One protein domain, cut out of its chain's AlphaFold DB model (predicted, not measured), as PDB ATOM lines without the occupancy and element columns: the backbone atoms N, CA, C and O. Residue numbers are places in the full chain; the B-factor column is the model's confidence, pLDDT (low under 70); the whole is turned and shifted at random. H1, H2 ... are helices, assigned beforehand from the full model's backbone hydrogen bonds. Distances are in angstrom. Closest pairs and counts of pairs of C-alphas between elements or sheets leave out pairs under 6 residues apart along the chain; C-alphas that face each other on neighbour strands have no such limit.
ATOM      1  N   ARG A   5     233.570 258.139 185.038       35.00
ATOM      2  CA  ARG A   5     235.039 258.139 185.201       35.00
ATOM      3  C   ARG A   5     235.507 257.683 186.590       35.00
ATOM      4  O   ARG A   5     236.517 256.992 186.666       35.00
ATOM      5  N   ASP A   6     234.758 257.995 187.648       40.69
ATOM      6  CA  ASP A   6     235.049 257.537 189.019       40.69
ATOM      7  C   ASP A   6     234.654 256.063 189.187       40.69
ATOM      8  O   ASP A   6     235.336 255.291 189.861       40.69
ATOM      9  N   GLU A   7     233.592 255.645 188.488       37.59
ATOM     10  CA  GLU A   7     233.206 254.239 188.369       37.59
ATOM     11  C   GLU A   7     234.313 253.419 187.686       37.59
ATOM     12  O   GLU A   7     234.573 252.290 188.092       37.59
ATOM     13  N   PHE A   8     235.035 253.997 186.718       37.09
ATOM     14  CA  PHE A   8     236.140 253.328 186.026       37.09
ATOM     15  C   PHE A   8     237.325 253.038 186.967       37.09
ATOM     16  O   PHE A   8     237.780 251.898 187.015       37.09
ATOM     17  N   GLY A   9     237.760 254.015 187.777       51.31
ATOM     18  CA  GLY A   9     238.871 253.846 188.730       51.31
ATOM     19  C   GLY A   9     238.548 252.921 189.911       51.31
ATOM     20  O   GLY A   9     239.369 252.093 190.300       51.31
ATOM     21  N   LEU A  10     237.321 252.984 190.440       52.03
ATOM     22  CA  LEU A  10     236.858 252.072 191.494       52.03
ATOM     23  C   LEU A  10     236.661 250.637 190.983       52.03
ATOM     24  O   LEU A  10     236.898 249.688 191.725       52.03
ATOM     25  N   THR A  11     236.243 250.463 189.724       61.38
ATOM     26  CA  THR A  11     236.128 249.130 189.105       61.38
ATOM     27  C   THR A  11     237.507 248.528 188.835       61.38
ATOM     28  O   THR A  11     237.674 247.323 188.975       61.38
ATOM     29  N   GLN A  12     238.504 249.355 188.502       64.12
ATOM     30  CA  GLN A  12     239.898 248.935 188.353       64.12
ATOM     31  C   GLN A  12     240.516 248.499 189.690       64.12
ATOM     32  O   GLN A  12     241.087 247.416 189.748       64.12
ATOM     33  N   LEU A  13     240.353 249.284 190.764       60.25
ATOM     34  CA  LEU A  13     240.874 248.943 192.098       60.25
ATOM     35  C   LEU A  13     240.235 247.672 192.671       60.25
ATOM     36  O   LEU A  13     240.947 246.775 193.100       60.25
ATOM     37  N   ARG A  14     238.906 247.532 192.572       69.38
ATOM     38  CA  ARG A  14     238.208 246.309 193.015       69.38
ATOM     39  C   ARG A  14     238.637 245.062 192.250       69.38
ATOM     40  O   ARG A  14     238.601 243.968 192.800       69.38
ATOM     41  N   GLU A  15     238.980 245.214 190.975       73.00
ATOM     42  CA  GLU A  15     239.470 244.100 190.166       73.00
ATOM     43  C   GLU A  15     240.914 243.737 190.536       73.00
ATOM     44  O   GLU A  15     241.229 242.552 190.571       73.00
ATOM     45  N   ILE A  16     241.760 244.722 190.874       69.69
ATOM     46  CA  ILE A  16     243.107 244.484 191.420       69.69
ATOM     47  C   ILE A  16     243.011 243.707 192.736       69.69
ATOM     48  O   ILE A  16     243.623 242.646 192.831       69.69
ATOM     49  N   ASP A  17     242.188 244.167 193.684       67.69
ATOM     50  CA  ASP A  17     241.989 243.500 194.980       67.69
ATOM     51  C   ASP A  17     241.500 242.055 194.783       67.69
ATOM     52  O   ASP A  17     242.062 241.113 195.332       67.69
ATOM     53  N   ARG A  18     240.516 241.846 193.894       82.06
ATOM     54  CA  ARG A  18     239.982 240.509 193.591       82.06
ATOM     55  C   ARG A  18     241.043 239.550 193.041       82.06
ATOM     56  O   ARG A  18     240.979 238.357 193.330       82.06
ATOM     57  N   ILE A  19     241.953 240.028 192.190       78.44
ATOM     58  CA  ILE A  19     243.020 239.196 191.608       78.44
ATOM     59  C   ILE A  19     244.118 238.940 192.645       78.44
ATOM     60  O   ILE A  19     244.614 237.818 192.717       78.44
ATOM     61  N   ALA A  20     244.462 239.947 193.451       75.38
ATOM     62  CA  ALA A  20     245.426 239.837 194.541       75.38
ATOM     63  C   ALA A  20     244.983 238.801 195.588       75.38
ATOM     64  O   ALA A  20     245.756 237.894 195.893       75.38
ATOM     65  N   ASP A  21     243.717 238.843 196.016       76.38
ATOM     66  CA  ASP A  21     243.134 237.860 196.941       76.38
ATOM     67  C   ASP A  21     243.212 236.430 196.373       76.38
ATOM     68  O   ASP A  21     243.587 235.484 197.064       76.38
ATOM     69  N   GLN A  22     242.900 236.251 195.081       79.88
ATOM     70  CA  GLN A  22     242.960 234.938 194.425       79.88
ATOM     71  C   GLN A  22     244.395 234.411 194.277       79.88
ATOM     72  O   GLN A  22     244.618 233.204 194.381       79.88
ATOM     73  N   PHE A  23     245.356 235.302 194.027       83.88
ATOM     74  CA  PHE A  23     246.773 234.961 193.946       83.88
ATOM     75  C   PHE A  23     247.332 234.575 195.322       83.88
ATOM     76  O   PHE A  23     248.039 233.571 195.438       83.88
ATOM     77  N   GLU A  24     246.962 235.312 196.373       79.19
ATOM     78  CA  GLU A  24     247.322 234.993 197.755       79.19
ATOM     79  C   GLU A  24     246.720 233.650 198.197       79.19
ATOM     80  O   GLU A  24     247.426 232.799 198.742       79.19
ATOM     81  N   ASP A  25     245.445 233.394 197.888       80.12
ATOM     82  CA  ASP A  25     244.782 232.123 198.192       80.12
ATOM     83  C   ASP A  25     245.432 230.931 197.469       80.12
ATOM     84  O   ASP A  25     245.558 229.848 198.049       80.12
ATOM     85  N   ALA A  26     245.885 231.108 196.224       79.62
ATOM     86  CA  ALA A  26     246.623 230.078 195.490       79.62
ATOM     87  C   ALA A  26     247.991 229.778 196.139       79.62
ATOM     88  O   ALA A  26     248.390 228.610 196.223       79.62
ATOM     89  N   TRP A  27     248.674 230.798 196.669       82.25
ATOM     90  CA  TRP A  27     249.873 230.621 197.496       82.25
ATOM     91  C   TRP A  27     249.570 229.878 198.802       82.25
ATOM     92  O   TRP A  27     250.265 228.915 199.122       82.25
ATOM     93  N   ARG A  28     248.489 230.231 199.514       76.44
ATOM     94  CA  ARG A  28     248.059 229.539 200.751       76.44
ATOM     95  C   ARG A  28     247.666 228.078 200.518       76.44
ATOM     96  O   ARG A  28     247.768 227.260 201.426       76.44
ATOM     97  N   GLN A  29     247.237 227.737 199.303       77.50
ATOM     98  CA  GLN A  29     246.943 226.363 198.883       77.50
ATOM     99  C   GLN A  29     248.183 225.595 198.381       77.50
ATOM    100  O   GLN A  29     248.049 224.449 197.950       77.50
ATOM    101  N   GLY A  30     249.377 226.201 198.426       80.00
ATOM    102  CA  GLY A  30     250.647 225.573 198.045       80.00
ATOM    103  C   GLY A  30     250.873 225.449 196.536       80.00
ATOM    104  O   GLY A  30     251.669 224.618 196.102       80.00
ATOM    105  N   GLN A  31     250.164 226.229 195.711       77.31
ATOM    106  CA  GLN A  31     250.255 226.139 194.246       77.31
ATOM    107  C   GLN A  31     251.419 226.950 193.647       77.31
ATOM    108  O   GLN A  31     251.739 226.751 192.478       77.31
ATOM    109  N   HIS A  32     252.055 227.834 194.430       83.00
ATOM    110  CA  HIS A  32     253.194 228.690 194.042       83.00
ATOM    111  C   HIS A  32     253.070 229.346 192.645       83.00
ATOM    112  O   HIS A  32     253.952 229.171 191.797       83.00
ATOM    113  N   PRO A  33     251.975 230.079 192.374       81.06
ATOM    114  CA  PRO A  33     251.763 230.718 191.078       81.06
ATOM    115  C   PRO A  33     252.825 231.789 190.775       81.06
ATOM    116  O   PRO A  33     253.219 232.540 191.665       81.06
ATOM    117  N   GLN A  34     253.248 231.891 189.509       84.19
ATOM    118  CA  GLN A  34     254.157 232.946 189.038       84.19
ATOM    119  C   GLN A  34     253.382 234.226 188.710       84.19
ATOM    120  O   GLN A  34     252.322 234.167 188.078       84.19
ATOM    121  N   VAL A  35     253.923 235.390 189.084       80.31
ATOM    122  CA  VAL A  35     253.272 236.694 188.862       80.31
ATOM    123  C   VAL A  35     252.948 236.922 187.380       80.31
ATOM    124  O   VAL A  35     251.854 237.384 187.053       80.31
ATOM    125  N   GLU A  36     253.844 236.547 186.461       81.62
ATOM    126  CA  GLU A  36     253.679 236.754 185.016       81.62
ATOM    127  C   GLU A  36     252.473 236.015 184.417       81.62
ATOM    128  O   GLU A  36     251.933 236.460 183.403       81.62
ATOM    129  N   GLU A  37     252.023 234.918 185.035       78.38
ATOM    130  CA  GLU A  37     250.864 234.136 184.579       78.38
ATOM    131  C   GLU A  37     249.525 234.769 184.995       78.38
ATOM    132  O   GLU A  37     248.486 234.475 184.401       78.38
ATOM    133  N   TRP A  38     249.559 235.669 185.983       78.44
ATOM    134  CA  TRP A  38     248.394 236.336 186.575       78.44
ATOM    135  C   TRP A  38     248.238 237.793 186.127       78.44
ATOM    136  O   TRP A  38     247.205 238.422 186.375       78.44
ATOM    137  N   LEU A  39     249.219 238.320 185.390       79.12
ATOM    138  CA  LEU A  39     249.092 239.591 184.688       79.12
ATOM    139  C   LEU A  39     248.128 239.433 183.504       79.12
ATOM    140  O   LEU A  39     248.484 238.969 182.420       79.12
ATOM    141  N   ILE A  40     246.877 239.842 183.716       64.88
ATOM    142  CA  ILE A  40     245.833 239.825 182.684       64.88
ATOM    143  C   ILE A  40     246.221 240.762 181.523       64.88
ATOM    144  O   ILE A  40     246.871 241.786 181.724       64.88
ATOM    145  N   ALA A  41     245.763 240.464 180.300       55.44
ATOM    146  CA  ALA A  41     245.942 241.273 179.082       55.44
ATOM    147  C   ALA A  41     245.192 242.635 179.082       55.44
ATOM    148  O   ALA A  41     244.656 243.058 178.057       55.44
ATOM    149  N   ARG A  42     245.112 243.310 180.234       57.97
ATOM    150  CA  ARG A  42     244.585 244.668 180.407       57.97
ATOM    151  C   ARG A  42     245.695 245.589 180.900       57.97
ATOM    152  O   ARG A  42     246.063 245.568 182.071       57.97
ATOM    153  N   ASP A  43     246.206 246.419 179.997       62.38
ATOM    154  CA  ASP A  43     247.347 247.298 180.280       62.38
ATOM    155  C   ASP A  43     247.040 248.406 181.303       62.38
ATOM    156  O   ASP A  43     247.954 248.957 181.909       62.38
ATOM    157  N   ASP A  44     245.765 248.722 181.539       65.06
ATOM    158  CA  ASP A  44     245.337 249.862 182.353       65.06
ATOM    159  C   ASP A  44     245.392 249.635 183.872       65.06
ATOM    160  O   ASP A  44     245.344 250.605 184.625       65.06
ATOM    161  N   ILE A  45     245.539 248.385 184.321       72.38
ATOM    162  CA  ILE A  45     245.774 248.030 185.737       72.38
ATOM    163  C   ILE A  45     247.063 247.234 185.948       72.38
ATOM    164  O   ILE A  45     247.375 246.841 187.068       72.38
ATOM    165  N   ARG A  46     247.828 247.000 184.878       73.69
ATOM    166  CA  ARG A  46     248.972 246.087 184.883       73.69
ATOM    167  C   ARG A  46     250.057 246.496 185.874       73.69
ATOM    168  O   ARG A  46     250.505 245.662 186.640       73.69
ATOM    169  N   VAL A  47     250.453 247.769 185.877       68.94
ATOM    170  CA  VAL A  47     251.522 248.285 186.751       68.94
ATOM    171  C   VAL A  47     251.156 248.212 188.243       68.94
ATOM    172  O   VAL A  47     251.952 247.662 189.002       68.94
ATOM    173  N   PRO A  48     249.987 248.715 188.699       62.84
ATOM    174  CA  PRO A  48     249.608 248.585 190.106       62.84
ATOM    175  C   PRO A  48     249.336 247.130 190.518       62.84
ATOM    176  O   PRO A  48     249.720 246.752 191.619       62.84
ATOM    177  N   LEU A  49     248.765 246.294 189.639       74.00
ATOM    178  CA  LEU A  49     248.574 244.866 189.919       74.00
ATOM    179  C   LEU A  49     249.911 244.123 190.036       74.00
ATOM    180  O   LEU A  49     250.098 243.342 190.957       74.00
ATOM    181  N   GLU A  50     250.865 244.383 189.144       79.06
ATOM    182  CA  GLU A  50     252.191 243.759 189.189       79.06
ATOM    183  C   GLU A  50     252.952 244.120 190.471       79.06
ATOM    184  O   GLU A  50     253.613 243.260 191.050       79.06
ATOM    185  N   ALA A  51     252.844 245.371 190.935       66.12
ATOM    186  CA  ALA A  51     253.437 245.800 192.200       66.12
ATOM    187  C   ALA A  51     252.824 245.062 193.401       66.12
ATOM    188  O   ALA A  51     253.563 244.616 194.280       66.12
ATOM    189  N   GLU A  52     251.501 244.888 193.405       72.00
ATOM    190  CA  GLU A  52     250.776 244.203 194.476       72.00
ATOM    191  C   GLU A  52     251.068 242.695 194.499       72.00
ATOM    192  O   GLU A  52     251.421 242.150 195.543       72.00
ATOM    193  N   LEU A  53     251.035 242.024 193.342       80.06
ATOM    194  CA  LEU A  53     251.338 240.591 193.243       80.06
ATOM    195  C   LEU A  53     252.798 240.282 193.602       80.06
ATOM    196  O   LEU A  53     253.062 239.292 194.278       80.06
ATOM    197  N   LYS A  54     253.751 241.149 193.221       78.44
ATOM    198  CA  LYS A  54     255.160 241.020 193.640       78.44
ATOM    199  C   LYS A  54     255.357 241.259 195.136       78.44
ATOM    200  O   LYS A  54     256.291 240.698 195.705       78.44
ATOM    201  N   ARG A  55     254.519 242.089 195.775       78.31
ATOM    202  CA  ARG A  55     254.526 242.255 197.236       78.31
ATOM    203  C   ARG A  55     254.082 240.957 197.912       78.31
ATOM    204  O   ARG A  55     254.837 240.427 198.721       78.31
ATOM    205  N   ILE A  56     252.936 240.412 197.496       71.25
ATOM    206  CA  ILE A  56     252.371 239.161 198.030       71.25
ATOM    207  C   ILE A  56     253.323 237.981 197.797       71.25
ATOM    208  O   ILE A  56     253.571 237.197 198.707       71.25
ATOM    209  N   GLU A  57     253.912 237.860 196.605       83.81
ATOM    210  CA  GLU A  57     254.883 236.804 196.304       83.81
ATOM    211  C   GLU A  57     256.102 236.861 197.241       83.81
ATOM    212  O   GLU A  57     256.507 235.826 197.765       83.81
ATOM    213  N   ARG A  58     256.660 238.052 197.512       74.81
ATOM    214  CA  ARG A  58     257.779 238.198 198.460       74.81
ATOM    215  C   ARG A  58     257.374 237.850 199.885       74.81
ATOM    216  O   ARG A  58     258.127 237.158 200.560       74.81
TER     217      ARG A  58
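What this domain is: This is residues 5 to 58 of the 524 residues of the protein "Non-specific serine/threonine protein kinase" of Rhodopirellula sp. SM50 (UniProt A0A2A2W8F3). One long helix, H1, makes the length of the domain, and a shorter helix, H3, packs side by side with it at a small angle. Between them the backbone folds back along H1 through a short helix, H2, which packs on H3. The printed part has 54 residues with three named helices, in the order H1, H2, H3, and no named strand; the class is all helix. The whole is compact, with a radius of gyration of the C-alphas of 11.4 A, and its outline is a rod spanning 38 by 17 by 16 A.

How they stand to each other: H1, residues 5 to 28, touches H3, residues 46 to 58, with its residues 16 to 24 alone. Their closest C-alphas, those of Ile 16 and Leu 49, are 5.7 A apart. The two helices run the same way at a shallow tilt of 25 degrees. H2, residues 35 to 38, is close to H1 but not clearly touching it, the closest C-alphas being those of Phe 23 and Trp 38 at 7.7 A. H2 touches H3, where the C-alphas of Val 35 and Leu 53 are the closest at 6.2 A. In H1 and H3 every O i to N i+4 pair is within hydrogen-bond range, while H2 is too short for such a pair.

Where its parts are: H1 begins at C-alpha 5 (235.039, 258.139, 185.201) and ends at C-alpha 28 (248.059, 229.539, 200.751), 35.1 A from first to last C-alpha. H2 has four residues, Val 35 to Trp 38. H3 runs from Arg 46 to C-alpha 58 (257.779, 238.198, 198.460), 18.0 A.

The domain as a whole: The C-alphas farthest apart, those of Arg 5 and Gly 30, are 38.3 A apart. The printed part has no cut, and both links are short. The mean pLDDT of the printed part is 70.7; residues 5 to 14, 16 to 17, 40 to 44, 47 to 48 and 51 are under 70.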